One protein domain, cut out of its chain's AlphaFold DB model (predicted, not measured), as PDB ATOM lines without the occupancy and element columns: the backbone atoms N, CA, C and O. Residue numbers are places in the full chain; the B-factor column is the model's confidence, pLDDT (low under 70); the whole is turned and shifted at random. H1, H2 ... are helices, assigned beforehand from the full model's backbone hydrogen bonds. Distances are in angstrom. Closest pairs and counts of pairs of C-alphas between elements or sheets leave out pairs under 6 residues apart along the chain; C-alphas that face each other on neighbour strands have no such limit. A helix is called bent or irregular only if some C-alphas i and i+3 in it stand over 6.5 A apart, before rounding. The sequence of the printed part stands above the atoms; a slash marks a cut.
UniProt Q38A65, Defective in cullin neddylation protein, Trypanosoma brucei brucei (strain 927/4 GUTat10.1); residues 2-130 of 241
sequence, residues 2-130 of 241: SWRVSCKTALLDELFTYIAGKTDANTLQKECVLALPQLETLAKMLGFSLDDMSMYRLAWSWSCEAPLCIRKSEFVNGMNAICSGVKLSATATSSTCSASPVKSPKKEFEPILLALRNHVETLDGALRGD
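AT A GLANCE: This is residues 2 to 130 of the 241 residues of the protein "Defective in cullin neddylation protein" of Trypanosoma brucei brucei (strain 927/4 GUTat10.1) (UniProt Q38A65). The longest helix, H5, runs along one side of a cluster of crossed helices: H2, H3 and H4 pack across it, while H1 packs on H4 with residues 9 to 16. Two loops, residues 24 to 30 and 91 to 99, stick out at opposite ends of the domain. The printed part has 129 residues with five named helices, H1 to H5 in chain order, and no named strand; the class is all helix. It is compact, with a radius of gyration of the C-alphas of 15.1 A and spans of 47 by 40 by 26 A.

IN THESE COORDINATES: H5, residues 107 to 129, is 34.3 A long and ends at C-alpha 129 (-12.305, 30.399, 24.822); it is irregular, with C-alphas 108 and 111 7.1 A apart. H1, residues 2 to 20, begins at C-alpha 2 (-49.464, 42.029, 22.968) and is 27.0 A long. H2 is residues 36 to 46, H3 54 to 61 and H4 72 to 82.

HOW THE PARTS SIT: H5 is the hub, touching four helices. Its closest C-alphas are Arg 117 to Leu 46 of H2, 5.6 A, Val 120 to Ser 54 of H3, 6.2 A, and Leu 116 to Ile 82 of H4, 6.8 A, each helix about perpendicular to it. H1 only just touches H5, with 3 pairs of C-alphas within 8 A. H1 touches H4 at a steep tilt of 53 degrees, closest at C-alphas Leu 12 and Val 76, 6.5 A. H2 and H4 are apart. Every O i to N i+4 pair is within hydrogen-bond range in H1, H2, H3 and H4; in H5, 17 of 19 are.

THE WHOLE: The C-alphas of Gln 29 and Ser 95 are farthest apart, 48.3 A. The printed part has no cut. The links H1 to H2 and H4 to H5 are long. Residues 2 to 5, 23 to 30 and 85 to 98 have pLDDT under 70.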
ATOM      1  N   SER A   2     -48.987  43.204  22.202       61.03
ATOM      2  CA  SER A   2     -49.464  42.029  22.968       61.03
ATOM      3  C   SER A   2     -49.761  40.791  22.107       61.03
ATOM      4  O   SER A   2     -49.379  39.688  22.480       61.03
ATOM      5  N   TRP A   3     -50.341  40.968  20.914       46.70
ATOM      6  CA  TRP A   3     -50.679  39.853  20.017       46.70
ATOM      7  C   TRP A   3     -49.456  39.037  19.550       46.70
ATOM      8  O   TRP A   3     -49.499  37.810  19.551       46.70
ATOM      9  N   ARG A   4     -48.325  39.695  19.230       60.00
ATOM     10  CA  ARG A   4     -47.080  38.999  18.831       60.00
ATOM     11  C   ARG A   4     -46.468  38.200  19.982       60.00
ATOM     12  O   ARG A   4     -45.972  37.104  19.754       60.00
ATOM     13  N   VAL A   5     -46.516  38.743  21.202       65.95
ATOM     14  CA  VAL A   5     -46.037  38.046  22.408       65.95
ATOM     15  C   VAL A   5     -46.901  36.813  22.674       65.95
ATOM     16  O   VAL A   5     -46.360  35.727  22.845       65.95
ATOM     17  N   SER A   6     -48.230  36.951  22.602       72.54
ATOM     18  CA  SER A   6     -49.166  35.833  22.789       72.54
ATOM     19  C   SER A   6     -48.949  34.702  21.778       72.54
ATOM     20  O   SER A   6     -48.971  33.535  22.159       72.54
ATOM     21  N   CYS A   7     -48.714  35.032  20.503       77.02
ATOM     22  CA  CYS A   7     -48.461  34.038  19.456       77.02
ATOM     23  C   CYS A   7     -47.121  33.307  19.662       77.02
ATOM     24  O   CYS A   7     -47.063  32.088  19.534       77.02
ATOM     25  N   LYS A   8     -46.060  34.029  20.056       82.90
ATOM     26  CA  LYS A   8     -44.753  33.430  20.369       82.90
ATOM     27  C   LYS A   8     -44.841  32.459  21.546       82.90
ATOM     28  O   LYS A   8     -44.316  31.356  21.447       82.90
ATOM     29  N   THR A   9     -45.506  32.845  22.636       85.83
ATOM     30  CA  THR A   9     -45.683  31.962  23.798       85.83
ATOM     31  C   THR A   9     -46.445  30.694  23.419       85.83
ATOM     32  O   THR A   9     -45.982  29.604  23.738       85.83
ATOM     33  N   ALA A  10     -47.537  30.817  22.655       89.91
ATOM     34  CA  ALA A  10     -48.307  29.665  22.185       89.91
ATOM     35  C   ALA A  10     -47.464  28.702  21.327       89.91
ATOM     36  O   ALA A  10     -47.528  27.491  21.516       89.91
ATOM     37  N   LEU A  11     -46.620  29.235  20.437       92.15
ATOM     38  CA  LEU A  11     -45.730  28.432  19.595       92.15
ATOM     39  C   LEU A  11     -44.657  27.687  20.412       92.15
ATOM     40  O   LEU A  11     -44.321  26.545  20.101       92.15
ATOM     41  N   LEU A  12     -44.127  28.310  21.472       93.27
ATOM     42  CA  LEU A  12     -43.183  27.663  22.393       93.27
ATOM     43  C   LEU A  12     -43.851  26.564  23.226       93.27
ATOM     44  O   LEU A  12     -43.258  25.503  23.416       93.27
ATOM     45  N   ASP A  13     -45.078  26.796  23.693       92.61
ATOM     46  CA  ASP A  13     -45.882  25.787  24.389       92.61
ATOM     47  C   ASP A  13     -46.184  24.580  23.494       92.61
ATOM     48  O   ASP A  13     -46.145  23.431  23.947       92.61
ATOM     49  N   GLU A  14     -46.457  24.830  22.215       93.75
ATOM     50  CA  GLU A  14     -46.712  23.789  21.229       93.75
ATOM     51  C   GLU A  14     -45.451  22.981  20.911       93.75
ATOM     52  O   GLU A  14     -45.501  21.751  20.898       93.75
ATOM     53  N   LEU A  15     -44.307  23.650  20.724       95.22
ATOM     54  CA  LEU A  15     -43.017  22.984  20.542       95.22
ATOM     55  C   LEU A  15     -42.666  22.121  21.759       95.22
ATOM     56  O   LEU A  15     -42.276  20.965  21.601       95.22
ATOM     57  N   PHE A  16     -42.839  22.653  22.970       95.68
ATOM     58  CA  PHE A  16     -42.603  21.896  24.195       95.68
ATOM     59  C   PHE A  16     -43.503  20.657  24.262       95.68
ATOM     60  O   PHE A  16     -43.016  19.557  24.501       95.68
ATOM     61  N   THR A  17     -44.804  20.819  23.999       93.81
ATOM     62  CA  THR A  17     -45.770  19.706  23.978       93.81
ATOM     63  C   THR A  17     -45.405  18.662  22.922       93.81
ATOM     64  O   THR A  17     -45.507  17.465  23.183       93.81
ATOM     65  N   TYR A  18     -44.935  19.095  21.749       94.86
ATOM     66  CA  TYR A  18     -44.467  18.190  20.702       94.86
ATOM     67  C   TYR A  18     -43.292  17.331  21.182       94.86
ATOM     68  O   TYR A  18     -43.324  16.113  21.015       94.86
ATOM     69  N   ILE A  19     -42.278  17.950  21.798       96.10
ATOM     70  CA  ILE A  19     -41.089  17.241  22.299       96.10
ATOM     71  C   ILE A  19     -41.461  16.329  23.474       96.10
ATOM     72  O   ILE A  19     -40.988  15.197  23.540       96.10
ATOM     73  N   ALA A  20     -42.313  16.802  24.386       93.28
ATOM     74  CA  ALA A  20     -42.781  16.027  25.532       93.28
ATOM     75  C   ALA A  20     -43.525  14.746  25.106       93.28
ATOM     76  O   ALA A  20     -43.430  13.723  25.785       93.28
ATOM     77  N   GLY A  21     -44.208  14.785  23.956       88.90
ATOM     78  CA  GLY A  21     -44.977  13.670  23.421       88.90
ATOM     79  C   GLY A  21     -46.286  13.441  24.181       88.90
ATOM     80  O   GLY A  21     -46.782  14.307  24.900       88.90
ATOM     81  N   LYS A  22     -46.883  12.254  24.003       71.28
ATOM     82  CA  LYS A  22     -48.055  11.848  24.790       71.28
ATOM     83  C   LYS A  22     -47.594  11.505  26.202       71.28
ATOM     84  O   LYS A  22     -47.080  10.417  26.435       71.28
ATOM     85  N   THR A  23     -47.775  12.426  27.135       57.10
ATOM     86  CA  THR A  23     -47.612  12.138  28.557       57.10
ATOM     87  C   THR A  23     -48.706  11.159  28.990       57.10
ATOM     88  O   THR A  23     -49.883  11.402  28.715       57.10
ATOM     89  N   ASP A  24     -48.353  10.063  29.666       53.57
ATOM     90  CA  ASP A  24     -49.352   9.170  30.258       53.57
ATOM     91  C   ASP A  24     -50.282   9.961  31.188       53.57
ATOM     92  O   ASP A  24     -49.829  10.792  31.984       53.57
ATOM     93  N   ALA A  25     -51.587   9.689  31.117       50.47
ATOM     94  CA  ALA A  25     -52.627  10.403  31.867       50.47
ATOM     95  C   ALA A  25     -52.406  10.413  33.397       50.47
ATOM     96  O   ALA A  25     -52.915  11.293  34.088       50.47
ATOM     97  N   ASN A  26     -51.581   9.502  33.928       50.36
ATOM     98  CA  ASN A  26     -51.165   9.480  35.337       50.36
ATOM     99  C   ASN A  26     -50.235  10.638  35.750       50.36
ATOM    100  O   ASN A  26     -49.876  10.755  36.920       50.36
ATOM    101  N   THR A  27     -49.852  11.516  34.823       51.38
ATOM    102  CA  THR A  27     -48.880  12.596  35.060       51.38
ATOM    103  C   THR A  27     -49.536  13.921  35.472       51.38
ATOM    104  O   THR A  27     -48.837  14.906  35.666       51.38
ATOM    105  N   LEU A  28     -50.860  13.967  35.680       50.66
ATOM    106  CA  LEU A  28     -51.582  15.186  36.092       50.66
ATOM    107  C   LEU A  28     -51.045  15.838  37.385       50.66
ATOM    108  O   LEU A  28     -51.282  17.022  37.605       50.66
ATOM    109  N   GLN A  29     -50.315  15.096  38.227       52.30
ATOM    110  CA  GLN A  29     -49.682  15.612  39.450       52.30
ATOM    111  C   GLN A  29     -48.164  15.826  39.342       52.30
ATOM    112  O   GLN A  29     -47.569  16.402  40.250       52.30
ATOM    113  N   LYS A  30     -47.511  15.366  38.267       65.70
ATOM    114  CA  LYS A  30     -46.056  15.484  38.114       65.70
ATOM    115  C   LYS A  30     -45.740  16.715  37.272       65.70
ATOM    116  O   LYS A  30     -46.365  16.950  36.240       65.70
ATOM    117  N   GLU A  31     -44.761  17.498  37.710       77.64
ATOM    118  CA  GLU A  31     -44.277  18.640  36.940       77.64
ATOM    119  C   GLU A  31     -43.857  18.205  35.526       77.64
ATOM    120  O   GLU A  31     -43.225  17.161  35.342       77.64
ATOM    121  N   CYS A  32     -44.231  18.999  34.522       88.29
ATOM    122  CA  CYS A  32     -43.953  18.676  33.130       88.29
ATOM    123  C   CYS A  32     -42.481  18.965  32.800       88.29
ATOM    124  O   CYS A  32     -42.033  20.114  32.874       88.29
ATOM    125  N   VAL A  33     -41.738  17.919  32.437       93.64
ATOM    126  CA  VAL A  33     -40.289  17.963  32.197       93.64
ATOM    127  C   VAL A  33     -39.921  17.254  30.895       93.64
ATOM    128  O   VAL A  33     -40.585  16.303  30.488       93.64
ATOM    129  N   LEU A  34     -38.826  17.686  30.275       95.34
ATOM    130  CA  LEU A  34     -38.120  16.937  29.241       95.34
ATOM    131  C   LEU A  34     -37.021  16.118  29.927       95.34
ATOM    132  O   LEU A  34     -36.031  16.695  30.375       95.34
ATOM    133  N   ALA A  35     -37.213  14.805  30.049       94.69
ATOM    134  CA  ALA A  35     -36.202  13.873  30.556       94.69
ATOM    135  C   ALA A  35     -35.347  13.321  29.397       94.69
ATOM    136  O   ALA A  35     -35.524  13.731  28.252       94.69
ATOM    137  N   LEU A  36     -34.442  12.371  29.665       94.35
ATOM    138  CA  LEU A  36     -33.499  11.835  28.666       94.35
ATOM    139  C   LEU A  36     -34.122  11.490  27.292       94.35
ATOM    140  O   LEU A  36     -33.584  11.968  26.295       94.35
ATOM    141  N   PRO A  37     -35.266  10.778  27.177       94.23
ATOM    142  CA  PRO A  37     -35.853  10.481  25.861       94.23
ATOM    143  C   PRO A  37     -36.322  11.735  25.102       94.23
ATOM    144  O   PRO A  37     -36.202  11.841  23.878       94.23
ATOM    145  N   GLN A  38     -36.853  12.719  25.829       96.67
ATOM    146  CA  GLN A  38     -37.273  13.999  25.263       96.67
ATOM    147  C   GLN A  38     -36.067  14.873  24.895       96.67
ATOM    148  O   GLN A  38     -36.085  15.537  23.860       96.67
ATOM    149  N   LEU A  39     -35.003  14.847  25.702       96.83
ATOM    150  CA  LEU A  39     -33.738  15.509  25.387       96.83
ATOM    151  C   LEU A  39     -33.090  14.900  24.140       96.83
ATOM    152  O   LEU A  39     -32.573  15.643  23.312       96.83
ATOM    153  N   GLU A  40     -33.190  13.582  23.940       96.26
ATOM    154  CA  GLU A  40     -32.742  12.926  22.706       96.26
ATOM    155  C   GLU A  40     -33.522  13.415  21.487       96.26
ATOM    156  O   GLU A  40     -32.954  13.709  20.433       96.26
ATOM    157  N   THR A  41     -34.841  13.537  21.640       96.29
ATOM    158  CA  THR A  41     -35.721  14.069  20.597       96.29
ATOM    159  C   THR A  41     -35.322  15.500  20.241       96.29
ATOM    160  O   THR A  41     -35.147  15.815  19.063       96.29
ATOM    161  N   LEU A  42     -35.095  16.349  21.248       97.25
ATOM    162  CA  LEU A  42     -34.634  17.721  21.051       97.25
ATOM    163  C   LEU A  42     -33.253  17.771  20.379       97.25
ATOM    164  O   LEU A  42     -33.085  18.504  19.407       97.25
ATOM    165  N   ALA A  43     -32.285  16.973  20.833       97.58
ATOM    166  CA  ALA A  43     -30.954  16.902  20.232       97.58
ATOM    167  C   ALA A  43     -31.036  16.538  18.739       97.58
ATOM    168  O   ALA A  43     -30.494  17.258  17.899       97.58
ATOM    169  N   LYS A  44     -31.825  15.515  18.381       96.86
ATOM    170  CA  LYS A  44     -32.061  15.116  16.982       96.86
ATOM    171  C   LYS A  44     -32.714  16.219  16.149       96.86
ATOM    172  O   LYS A  44     -32.336  16.404  14.991       96.86
ATOM    173  N   MET A  45     -33.672  16.956  16.718       97.33
ATOM    174  CA  MET A  45     -34.300  18.111  16.060       97.33
ATOM    175  C   MET A  45     -33.293  19.239  15.797       97.33
ATOM    176  O   MET A  45     -33.393  19.914  14.776       97.33
ATOM    177  N   LEU A  46     -32.304  19.416  16.674       97.53
ATOM    178  CA  LEU A  46     -31.234  20.409  16.536       97.53
ATOM    179  C   LEU A  46     -30.032  19.923  15.706       97.53
ATOM    180  O   LEU A  46     -29.120  20.706  15.450       97.53
ATOM    181  N   GLY A  47     -30.023  18.660  15.274       96.41
ATOM    182  CA  GLY A  47     -28.903  18.076  14.533       96.41
ATOM    183  C   GLY A  47     -27.690  17.719  15.404       96.41
ATOM    184  O   GLY A  47     -26.576  17.688  14.890       96.41
ATOM    185  N   PHE A  48     -27.902  17.460  16.696       95.77
ATOM    186  CA  PHE A  48     -26.892  17.013  17.665       95.77
ATOM    187  C   PHE A  48     -27.129  15.561  18.114       95.77
ATOM    188  O   PHE A  48     -28.172  14.975  17.802       95.77
ATOM    189  N   SER A  49     -26.171  14.992  18.857       91.76
ATOM    190  CA  SER A  49     -26.333  13.716  19.575       91.76
ATOM    191  C   SER A  49     -26.569  13.956  21.073       91.76
ATOM    192  O   SER A  49     -26.353  15.056  21.579       91.76
ATOM    193  N   LEU A  50     -27.014  12.924  21.796       88.35
ATOM    194  CA  LEU A  50     -26.903  12.905  23.260       88.35
ATOM    195  C   LEU A  50     -25.496  12.551  23.747       88.35
ATOM    196  O   LEU A  50     -25.170  12.860  24.887       88.35
ATOM    197  N   ASP A  51     -24.665  11.974  22.880       89.80
ATOM    198  CA  ASP A  51     -23.272  11.613  23.186       89.80
ATOM    199  C   ASP A  51     -22.323  12.824  23.110       89.80
ATOM    200  O   ASP A  51     -21.109  12.682  22.984       89.80
ATOM    201  N   ASP A  52     -22.873  14.040  23.100       91.16
ATOM    202  CA  ASP A  52     -22.108  15.275  23.062       91.16
ATOM    203  C   ASP A  52     -22.579  16.263  24.144       91.16
ATOM    204  O   ASP A  52     -23.577  16.082  24.845       91.16
ATOM    205  N   MET A  53     -21.844  17.366  24.292       96.97
ATOM    206  CA  MET A  53     -22.097  18.356  25.341       96.97
ATOM    207  C   MET A  53     -23.274  19.309  25.051       96.97
ATOM    208  O   MET A  53     -23.489  20.263  25.797       96.97
ATOM    209  N   SER A  54     -24.055  19.120  23.985       97.32
ATOM    210  CA  SER A  54     -25.128  20.040  23.561       97.32
ATOM    211  C   SER A  54     -26.228  20.196  24.595       97.32
ATOM    212  O   SER A  54     -26.546  21.325  24.970       97.32
ATOM    213  N   MET A  55     -26.793  19.089  25.083       97.69
ATOM    214  CA  MET A  55     -27.875  19.156  26.073       97.69
ATOM    215  C   MET A  55     -27.373  19.654  27.431       97.69
ATOM    216  O   MET A  55     -28.076  20.402  28.103       97.69
ATOM    217  N   TYR A  56     -26.123  19.347  27.786       98.26
ATOM    218  CA  TYR A  56     -25.470  19.889  28.978       98.26
ATOM    219  C   TYR A  56     -25.296  21.406  28.893       98.26
ATOM    220  O   TYR A  56     -25.647  22.119  29.830       98.26
ATOM    221  N   ARG A  57     -24.788  21.918  27.762       98.32
ATOM    222  CA  ARG A  57     -24.636  23.363  27.512       98.32
ATOM    223  C   ARG A  57     -25.973  24.081  27.609       98.32
ATOM    224  O   ARG A  57     -26.038  25.160  28.191       98.32
ATOM    225  N   LEU A  58     -27.028  23.466  27.076       98.09
ATOM    226  CA  LEU A  58     -28.370  24.025  27.130       98.09
ATOM    227  C   LEU A  58     -28.920  24.076  28.560       98.09
ATOM    228  O   LEU A  58     -29.376  25.122  29.011       98.09
ATOM    229  N   ALA A  59     -28.823  22.969  29.295       98.40
ATOM    230  CA  ALA A  59     -29.235  22.916  30.692       98.40
ATOM    231  C   ALA A  59     -28.458  23.926  31.555       98.40
ATOM    232  O   ALA A  59     -29.034  24.591  32.416       98.40
ATOM    233  N   TRP A  60     -27.160  24.090  31.287       98.55
ATOM    234  CA  TRP A  60     -26.320  25.075  31.962       98.55
ATOM    235  C   TRP A  60     -26.752  26.510  31.661       98.55
ATOM    236  O   TRP A  60     -26.921  27.301  32.590       98.55
ATOM    237  N   SER A  61     -26.970  26.853  30.388       97.94
ATOM    238  CA  SER A  61     -27.355  28.218  30.011       97.94
ATOM    239  C   SER A  61     -28.732  28.612  30.544       97.94
ATOM    240  O   SER A  61     -28.979  29.791  30.792       97.94
ATOM    241  N   TRP A  62     -29.612  27.635  30.772       98.16
ATOM    242  CA  TRP A  62     -30.935  27.834  31.364       98.16
ATOM    243  C   TRP A  62     -30.971  27.662  32.884       98.16
ATOM    244  O   TRP A  62     -32.035  27.802  33.480       98.16
ATOM    245  N   SER A  63     -29.818  27.420  33.522       97.40
ATOM    246  CA  SER A  63     -29.708  27.207  34.972       97.40
ATOM    247  C   SER A  63     -30.632  26.097  35.486       97.40
ATOM    248  O   SER A  63     -31.217  26.222  36.558       97.40
ATOM    249  N   CYS A  64     -30.766  25.013  34.717       98.17
ATOM    250  CA  CYS A  64     -31.645  23.903  35.062       98.17
ATOM    251  C   CYS A  64     -31.253  23.268  36.397       98.17
ATOM    252  O   CYS A  64     -30.080  22.995  36.666       98.17
ATOM    253  N   GLU A  65     -32.250  22.990  37.233       94.99
ATOM    254  CA  GLU A  65     -32.006  22.472  38.583       94.99
ATOM    255  C   GLU A  65     -32.350  20.994  38.739       94.99
ATOM    256  O   GLU A  65     -31.754  20.312  39.574       94.99
ATOM    257  N   ALA A  66     -33.316  20.499  37.961       94.45
ATOM    258  CA  ALA A  66     -33.718  19.098  37.999       94.45
ATOM    259  C   ALA A  66     -32.662  18.214  37.316       94.45
ATOM    260  O   ALA A  66     -32.329  18.482  36.159       94.45
ATOM    261  N   PRO A  67     -32.170  17.143  37.966       96.52
ATOM    262  CA  PRO A  67     -31.160  16.289  37.364       96.52
ATOM    263  C   PRO A  67     -31.624  15.639  36.060       96.52
ATOM    264  O   PRO A  67     -32.704  15.048  36.011       96.52
ATOM    265  N   LEU A  68     -30.790  15.729  35.020       96.31
ATOM    266  CA  LEU A  68     -31.024  15.154  33.687       96.31
ATOM    267  C   LEU A  68     -32.392  15.520  33.083       96.31
ATOM    268  O   LEU A  68     -32.964  14.753  32.301       96.31
ATOM    269  N   CYS A  69     -32.935  16.672  33.478       96.01
ATOM    270  CA  CYS A  69     -34.247  17.145  33.072       96.01
ATOM    271  C   CYS A  69     -34.225  18.649  32.787       96.01
ATOM    272  O   CYS A  69     -33.459  19.402  33.390       96.01
ATOM    273  N   ILE A  70     -35.132  19.084  31.913       97.33
ATOM    274  CA  ILE A  70     -35.470  20.497  31.711       97.33
ATOM    275  C   ILE A  70     -36.954  20.677  32.026       97.33
ATOM    276  O   ILE A  70     -37.807  20.058  31.385       97.33
ATOM    277  N   ARG A  71     -37.290  21.515  33.008       95.97
ATOM    278  CA  ARG A  71     -38.688  21.827  33.346       95.97
ATOM    279  C   ARG A  71     -39.315  22.695  32.261       95.97
ATOM    280  O   ARG A  71     -38.636  23.482  31.601       95.97
ATOM    281  N   LYS A  72     -40.639  22.622  32.118       94.75
ATOM    282  CA  LYS A  72     -41.370  23.480  31.175       94.75
ATOM    283  C   LYS A  72     -41.080  24.970  31.384       94.75
ATOM    284  O   LYS A  72     -40.891  25.698  30.415       94.75
ATOM    285  N   SER A  73     -41.022  25.416  32.637       94.22
ATOM    286  CA  SER A  73     -40.700  26.803  32.991       94.22
ATOM    287  C   SER A  73     -39.298  27.209  32.526       94.22
ATOM    288  O   SER A  73     -39.150  28.247  31.885       94.22
ATOM    289  N   GLU A  74     -38.288  26.376  32.785       96.81
ATOM    290  CA  GLU A  74     -36.896  26.580  32.355       96.81
ATOM    291  C   GLU A  74     -36.801  26.663  30.823       96.81
ATOM    292  O   GLU A  74     -36.234  27.619  30.292       96.81
ATOM    293  N   PHE A  75     -37.450  25.732  30.109       96.73
ATOM    294  CA  PHE A  75     -37.525  25.737  28.646       96.73
ATOM    295  C   PHE A  75     -38.152  27.028  28.110       96.73
ATOM    296  O   PHE A  75     -37.560  27.714  27.279       96.73
ATOM    297  N   VAL A  76     -39.350  27.393  28.581       93.92
ATOM    298  CA  VAL A  76     -40.072  28.572  28.080       93.92
ATOM    299  C   VAL A  76     -39.294  29.856  28.369       93.92
ATOM    300  O   VAL A  76     -39.191  30.720  27.494       93.92
ATOM    301  N   ASN A  77     -38.702  29.983  29.558       93.91
ATOM    302  CA  ASN A  77     -37.892  31.141  29.931       93.91
ATOM    303  C   ASN A  77     -36.637  31.254  29.055       93.91
ATOM    304  O   ASN A  77     -36.384  32.311  28.469       93.91
ATOM    305  N   GLY A  78     -35.895  30.155  28.906       95.98
ATOM    306  CA  GLY A  78     -34.695  30.093  28.079       95.98
ATOM    307  C   GLY A  78     -34.976  30.395  26.607       95.98
ATOM    308  O   GLY A  78     -34.309  31.228  25.987       95.98
ATOM    309  N   MET A  79     -36.038  29.808  26.056       95.34
ATOM    310  CA  MET A  79     -36.467  30.064  24.682       95.34
ATOM    311  C   MET A  79     -36.942  31.499  24.469       95.34
ATOM    312  O   MET A  79     -36.655  32.093  23.427       95.34
ATOM    313  N   ASN A  80     -37.626  32.100  25.444       92.86
ATOM    314  CA  ASN A  80     -38.015  33.504  25.363       92.86
ATOM    315  C   ASN A  80     -36.800  34.433  25.296       92.86
ATOM    316  O   ASN A  80     -36.814  35.352  24.468       92.86
ATOM    317  N   ALA A  81     -35.757  34.165  26.090       92.24
ATOM    318  CA  ALA A  81     -34.499  34.907  26.058       92.24
ATOM    319  C   ALA A  81     -33.803  34.782  24.692       92.24
ATOM    320  O   ALA A  81     -33.528  35.798  24.054       92.24
ATOM    321  N   ILE A  82     -33.630  33.556  24.181       92.31
ATOM    322  CA  ILE A  82     -33.023  33.292  22.861       92.31
ATOM    323  C   ILE A  82     -33.810  33.996  21.748       92.31
ATOM    324  O   ILE A  82     -33.258  34.715  20.915       92.31
ATOM    325  N   CYS A  83     -35.133  33.853  21.762       85.66
ATOM    326  CA  CYS A  83     -35.998  34.404  20.728       85.66
ATOM    327  C   CYS A  83     -36.237  35.918  20.870       85.66
ATOM    328  O   CYS A  83     -36.968  36.478  20.058       85.66
ATOM    329  N   SER A  84     -35.728  36.593  21.907       81.56
ATOM    330  CA  SER A  84     -35.836  38.060  22.008       81.56
ATOM    331  C   SER A  84     -34.926  38.770  20.998       81.56
ATOM    332  O   SER A  84     -35.239  39.879  20.578       81.56
ATOM    333  N   GLY A  85     -33.856  38.107  20.540       68.98
ATOM    334  CA  GLY A  85     -32.989  38.596  19.460       68.98
ATOM    335  C   GLY A  85     -33.438  38.206  18.044       68.98
ATOM    336  O   GLY A  85     -32.897  38.715  17.065       68.98
ATOM    337  N   VAL A  86     -34.424  37.313  17.904       66.45
ATOM    338  CA  VAL A  86     -34.828  36.749  16.607       66.45
ATOM    339  C   VAL A  86     -35.941  37.594  15.988       66.45
ATOM    340  O   VAL A  86     -37.045  37.689  16.528       66.45
ATOM    341  N   LYS A  87     -35.695  38.169  14.805       59.77
ATOM    342  CA  LYS A  87     -36.773  38.719  13.974       59.77
ATOM    343  C   LYS A  87     -37.597  37.556  13.417       59.77
ATOM    344  O   LYS A  87     -37.242  36.984  12.393       59.77
ATOM    345  N   LEU A  88     -38.711  37.226  14.069       55.27
ATOM    346  CA  LEU A  88     -39.757  36.355  13.514       55.27
ATOM    347  C   LEU A  88     -40.458  37.095  12.355       55.27
ATOM    348  O   LEU A  88     -41.560  37.621  12.504       55.27
ATOM    349  N   SER A  89     -39.778  37.237  11.219       49.69
ATOM    350  CA  SER A  89     -40.338  37.747   9.967       49.69
ATOM    351  C   SER A  89     -40.486  36.570   9.011       49.69
ATOM    352  O   SER A  89     -39.509  35.923   8.651       49.69
ATOM    353  N   ALA A  90     -41.726  36.291   8.609       47.56
ATOM    354  CA  ALA A  90     -42.093  35.194   7.717       47.56
ATOM    355  C   ALA A  90     -41.777  35.470   6.231       47.56
ATOM    356  O   ALA A  90     -42.494  35.004   5.350       47.56
ATOM    357  N   THR A  91     -40.735  36.243   5.919       41.79
ATOM    358  CA  THR A  91     -40.394  36.576   4.529       41.79
ATOM    359  C   THR A  91     -39.144  35.816   4.115       41.79
ATOM    360  O   THR A  91     -38.024  36.316   4.194       41.79
ATOM    361  N   ALA A  92     -39.366  34.575   3.679       43.80
ATOM    362  CA  ALA A  92     -38.369  33.745   3.019       43.80
ATOM    363  C   ALA A  92     -37.823  34.486   1.788       43.80
ATOM    364  O   ALA A  92     -38.477  34.562   0.751       43.80
ATOM    365  N   THR A  93     -36.634  35.068   1.915       41.28
ATOM    366  CA  THR A  93     -35.881  35.633   0.795       41.28
ATOM    367  C   THR A  93     -34.723  34.696   0.480       41.28
ATOM    368  O   THR A  93     -33.753  34.606   1.218       41.28
ATOM    369  N   SER A  94     -34.936  33.956  -0.610       44.66
ATOM    370  CA  SER A  94     -33.974  33.506  -1.620       44.66
ATOM    371  C   SER A  94     -32.609  32.929  -1.202       44.66
ATOM    372  O   SER A  94     -31.734  33.615  -0.688       44.66
ATOM    373  N   SER A  95     -32.412  31.701  -1.700       48.79
ATOM    374  CA  SER A  95     -31.216  31.217  -2.408       48.79
ATOM    375  C   SER A  95     -29.925  30.994  -1.617       48.79
ATOM    376  O   SER A  95     -29.014  31.807  -1.661       48.79
ATOM    377  N   THR A  96     -29.803  29.791  -1.052       54.04
ATOM    378  CA  THR A  96     -28.761  28.807  -1.416       54.04
ATOM    379  C   THR A  96     -29.218  27.439  -0.912       54.04
ATOM    380  O   THR A  96     -29.737  27.339   0.196       54.04
ATOM    381  N   CYS A  97     -29.077  26.387  -1.722       49.42
ATOM    382  CA  CYS A  97     -29.479  25.022  -1.370       49.42
ATOM    383  C   CYS A  97     -28.503  24.388  -0.362       49.42
ATOM    384  O   CYS A  97     -27.818  23.426  -0.689       49.42
ATOM    385  N   SER A  98     -28.409  24.920   0.856       67.22
ATOM    386  CA  SER A  98     -27.860  24.165   1.985       67.22
ATOM    387  C   SER A  98     -29.015  23.462   2.687       67.22
ATOM    388  O   SER A  98     -29.998  24.114   3.045       67.22
ATOM    389  N   ALA A  99     -28.915  22.146   2.883       82.37
ATOM    390  CA  ALA A  99     -29.856  21.429   3.737       82.37
ATOM    391  C   ALA A  99     -29.933  22.127   5.106       82.37
ATOM    392  O   ALA A  99     -28.899  22.490   5.669       82.37
ATOM    393  N   SER A 100     -31.150  22.350   5.612       87.34
ATOM    394  CA  SER A 100     -31.347  22.958   6.931       87.34
ATOM    395  C   SER A 100     -30.631  22.100   7.985       87.34
ATOM    396  O   SER A 100     -30.806  20.879   7.980       87.34
ATOM    397  N   PRO A 101     -29.810  22.688   8.875       93.71
ATOM    398  CA  PRO A 101     -29.078  21.926   9.886       93.71
ATOM    399  C   PRO A 101     -29.995  21.377  10.992       93.71
ATOM    400  O   PRO A 101     -29.560  20.566  11.806       93.71
ATOM    401  N   VAL A 102     -31.259  21.814  11.029       96.27
ATOM    402  CA  VAL A 102     -32.283  21.346  11.969       96.27
ATOM    403  C   VAL A 102     -33.301  20.450  11.267       96.27
ATOM    404  O   VAL A 102     -33.619  20.624  10.092       96.27
ATOM    405  N   LYS A 103     -33.868  19.503  12.015       95.60
ATOM    406  CA  LYS A 103     -34.944  18.614  11.563       95.60
ATOM    407  C   LYS A 103     -36.255  19.065  12.192       95.60
ATOM    408  O   LYS A 103     -36.666  18.557  13.233       95.60
ATOM    409  N   SER A 104     -36.891  20.057  11.572       95.16
ATOM    410  CA  SER A 104     -38.134  20.617  12.096       95.16
ATOM    411  C   SER A 104     -39.354  19.764  11.718       95.16
ATOM    412  O   SER A 104     -39.586  19.543  10.528       95.16
ATOM    413  N   PRO A 105     -40.188  19.329  12.680       93.78
ATOM    414  CA  PRO A 105     -41.399  18.559  12.395       93.78
ATOM    415  C   PRO A 105     -42.548  19.430  11.868       93.78
ATOM    416  O   PRO A 105     -43.473  18.920  11.238       93.78
ATOM    417  N   LYS A 106     -42.494  20.746  12.104       93.95
ATOM    418  CA  LYS A 106     -43.423  21.739  11.554       93.95
ATOM    419  C   LYS A 106     -42.658  22.956  11.053       93.95
ATOM    420  O   LYS A 106     -41.696  23.386  11.685       93.95
ATOM    421  N   LYS A 107     -43.097  23.559   9.945       92.90
ATOM    422  CA  LYS A 107     -42.431  24.744   9.361       92.90
ATOM    423  C   LYS A 107     -42.351  25.920  10.341       92.90
ATOM    424  O   LYS A 107     -41.360  26.636  10.372       92.90
ATOM    425  N   GLU A 108     -43.369  26.080  11.178       92.12
ATOM    426  CA  GLU A 108     -43.446  27.121  12.210       92.12
ATOM    427  C   GLU A 108     -42.396  26.992  13.325       92.12
ATOM    428  O   GLU A 108     -41.995  28.007  13.890       92.12
ATOM    429  N   PHE A 109     -41.884  25.788  13.606       94.34
ATOM    430  CA  PHE A 109     -40.826  25.600  14.606       94.34
ATOM    431  C   PHE A 109     -39.422  25.892  14.065       94.34
ATOM    432  O   PHE A 109     -38.517  26.162  14.852       94.34
ATOM    433  N   GLU A 110     -39.217  25.856  12.745       94.50
ATOM    434  CA  GLU A 110     -37.878  25.901  12.145       94.50
ATOM    435  C   GLU A 110     -37.062  27.143  12.554       94.50
ATOM    436  O   GLU A 110     -35.926  26.966  13.002       94.50
ATOM    437  N   PRO A 111     -37.602  28.381  12.528       92.68
ATOM    438  CA  PRO A 111     -36.838  29.560  12.948       92.68
ATOM    439  C   PRO A 111     -36.393  29.499  14.415       92.68
ATOM    440  O   PRO A 111     -35.315  29.975  14.771       92.68
ATOM    441  N   ILE A 112     -37.227  28.907  15.272       93.56
ATOM    442  CA  ILE A 112     -36.979  28.780  16.708       93.56
ATOM    443  C   ILE A 112     -35.921  27.702  16.974       93.56
ATOM    444  O   ILE A 112     -35.018  27.917  17.781       93.56
ATOM    445  N   LEU A 113     -35.988  26.576  16.259       96.04
ATOM    446  CA  LEU A 113     -34.981  25.518  16.333       96.04
ATOM    447  C   LEU A 113     -33.623  25.989  15.809       96.04
ATOM    448  O   LEU A 113     -32.607  25.706  16.437       96.04
ATOM    449  N   LEU A 114     -33.590  26.762  14.718       95.32
ATOM    450  CA  LEU A 114     -32.355  27.371  14.213       95.32
ATOM    451  C   LEU A 114     -31.735  28.325  15.238       95.32
ATOM    452  O   LEU A 114     -30.534  28.260  15.496       95.32
ATOM    453  N   ALA A 115     -32.545  29.181  15.868       94.96
ATOM    454  CA  ALA A 115     -32.064  30.090  16.904       94.96
ATOM    455  C   ALA A 115     -31.502  29.338  18.123       94.96
ATOM    456  O   ALA A 115     -30.438  29.694  18.630       94.96
ATOM    457  N   LEU A 116     -32.185  28.278  18.564       96.80
ATOM    458  CA  LEU A 116     -31.729  27.421  19.655       96.80
ATOM    459  C   LEU A 116     -30.422  26.696  19.304       96.80
ATOM    460  O   LEU A 116     -29.490  26.684  20.105       96.80
ATOM    461  N   ARG A 117     -30.321  26.144  18.092       96.99
ATOM    462  CA  ARG A 117     -29.109  25.474  17.612       96.99
ATOM    463  C   ARG A 117     -27.909  26.427  17.603       96.99
ATOM    464  O   ARG A 117     -26.868  26.102  18.171       96.99
ATOM    465  N   ASN A 118     -28.080  27.622  17.038       96.01
ATOM    466  CA  ASN A 118     -27.037  28.650  17.004       96.01
ATOM    467  C   ASN A 118     -26.627  29.097  18.416       96.01
ATOM    468  O   ASN A 118     -25.454  29.375  18.666       96.01
ATOM    469  N   HIS A 119     -27.577  29.152  19.356       96.91
ATOM    470  CA  HIS A 119     -27.272  29.424  20.759       96.91
ATOM    471  C   HIS A 119     -26.364  28.338  21.355       96.91
ATOM    472  O   HIS A 119     -25.347  28.678  21.953       96.91
ATOM    473  N   VAL A 120     -26.666  27.054  21.135       97.40
ATOM    474  CA  VAL A 120     -25.833  25.934  21.613       97.40
ATOM    475  C   VAL A 120     -24.409  25.990  21.043       97.40
ATOM    476  O   VAL A 120     -23.449  25.806  21.788       97.40
ATOM    477  N   GLU A 121     -24.241  26.311  19.759       96.50
ATOM    478  CA  GLU A 121     -22.908  26.487  19.155       96.50
ATOM    479  C   GLU A 121     -22.167  27.714  19.691       96.50
ATOM    480  O   GLU A 121     -20.958  27.674  19.912       96.50
ATOM    481  N   THR A 122     -22.889  28.803  19.965       96.82
ATOM    482  CA  THR A 122     -22.298  29.992  20.597       96.82
ATOM    483  C   THR A 122     -21.759  29.657  21.989       96.82
ATOM    484  O   THR A 122     -20.683  30.127  22.365       96.82
ATOM    485  N   LEU A 123     -22.476  28.822  22.751       97.89
ATOM    486  CA  LEU A 123     -22.011  28.336  24.051       97.89
ATOM    487  C   LEU A 123     -20.759  27.461  23.916       97.89
ATOM    488  O   LEU A 123     -19.866  27.593  24.747       97.89
ATOM    489  N   ASP A 124     -20.660  26.622  22.877       97.61
ATOM    490  CA  ASP A 124     -19.445  25.842  22.597       97.61
ATOM    491  C   ASP A 124     -18.215  26.741  22.481       97.61
ATOM    492  O   ASP A 124     -17.252  26.597  23.235       97.61
ATOM    493  N   GLY A 125     -18.283  27.720  21.573       96.77
ATOM    494  CA  GLY A 125     -17.189  28.656  21.339       96.77
ATOM    495  C   GLY A 125     -16.836  29.450  22.596       96.77
ATOM    496  O   GLY A 125     -15.659  29.626  22.908       96.77
ATOM    497  N   ALA A 126     -17.847  29.870  23.365       97.11
ATOM    498  CA  ALA A 126     -17.636  30.581  24.619       97.11
ATOM    499  C   ALA A 126     -16.914  29.724  25.669       97.11
ATOM    500  O   ALA A 126     -16.029  30.233  26.346       97.11
ATOM    501  N   LEU A 127     -17.267  28.443  25.808       98.21
ATOM    502  CA  LEU A 127     -16.636  27.541  26.776       98.21
ATOM    503  C   LEU A 127     -15.206  27.164  26.381       98.21
ATOM    504  O   LEU A 127     -14.358  27.027  27.255       98.21
ATOM    505  N   ARG A 128     -14.913  27.038  25.081       97.09
ATOM    506  CA  ARG A 128     -13.547  26.775  24.594       97.09
ATOM    507  C   ARG A 128     -12.601  27.950  24.832       97.09
ATOM    508  O   ARG A 128     -11.423  27.741  25.098       97.09
ATOM    509  N   GLY A 129     -13.107  29.178  24.702       94.78
ATOM    510  CA  GLY A 129     -12.305  30.399  24.822       94.78
ATOM    511  C   GLY A 129     -12.206  30.981  26.236       94.78
ATOM    512  O   GLY A 129     -11.367  31.847  26.468       94.78
ATOM    513  N   ASP A 130     -13.052  30.550  27.174       97.21
ATOM    514  CA  ASP A 130     -13.163  31.144  28.510       97.21
ATOM    515  C   ASP A 130     -13.072  30.072  29.604       97.21
ATOM    516  O   ASP A 130     -14.043  29.389  29.945       97.21
TER     517      ASP A 130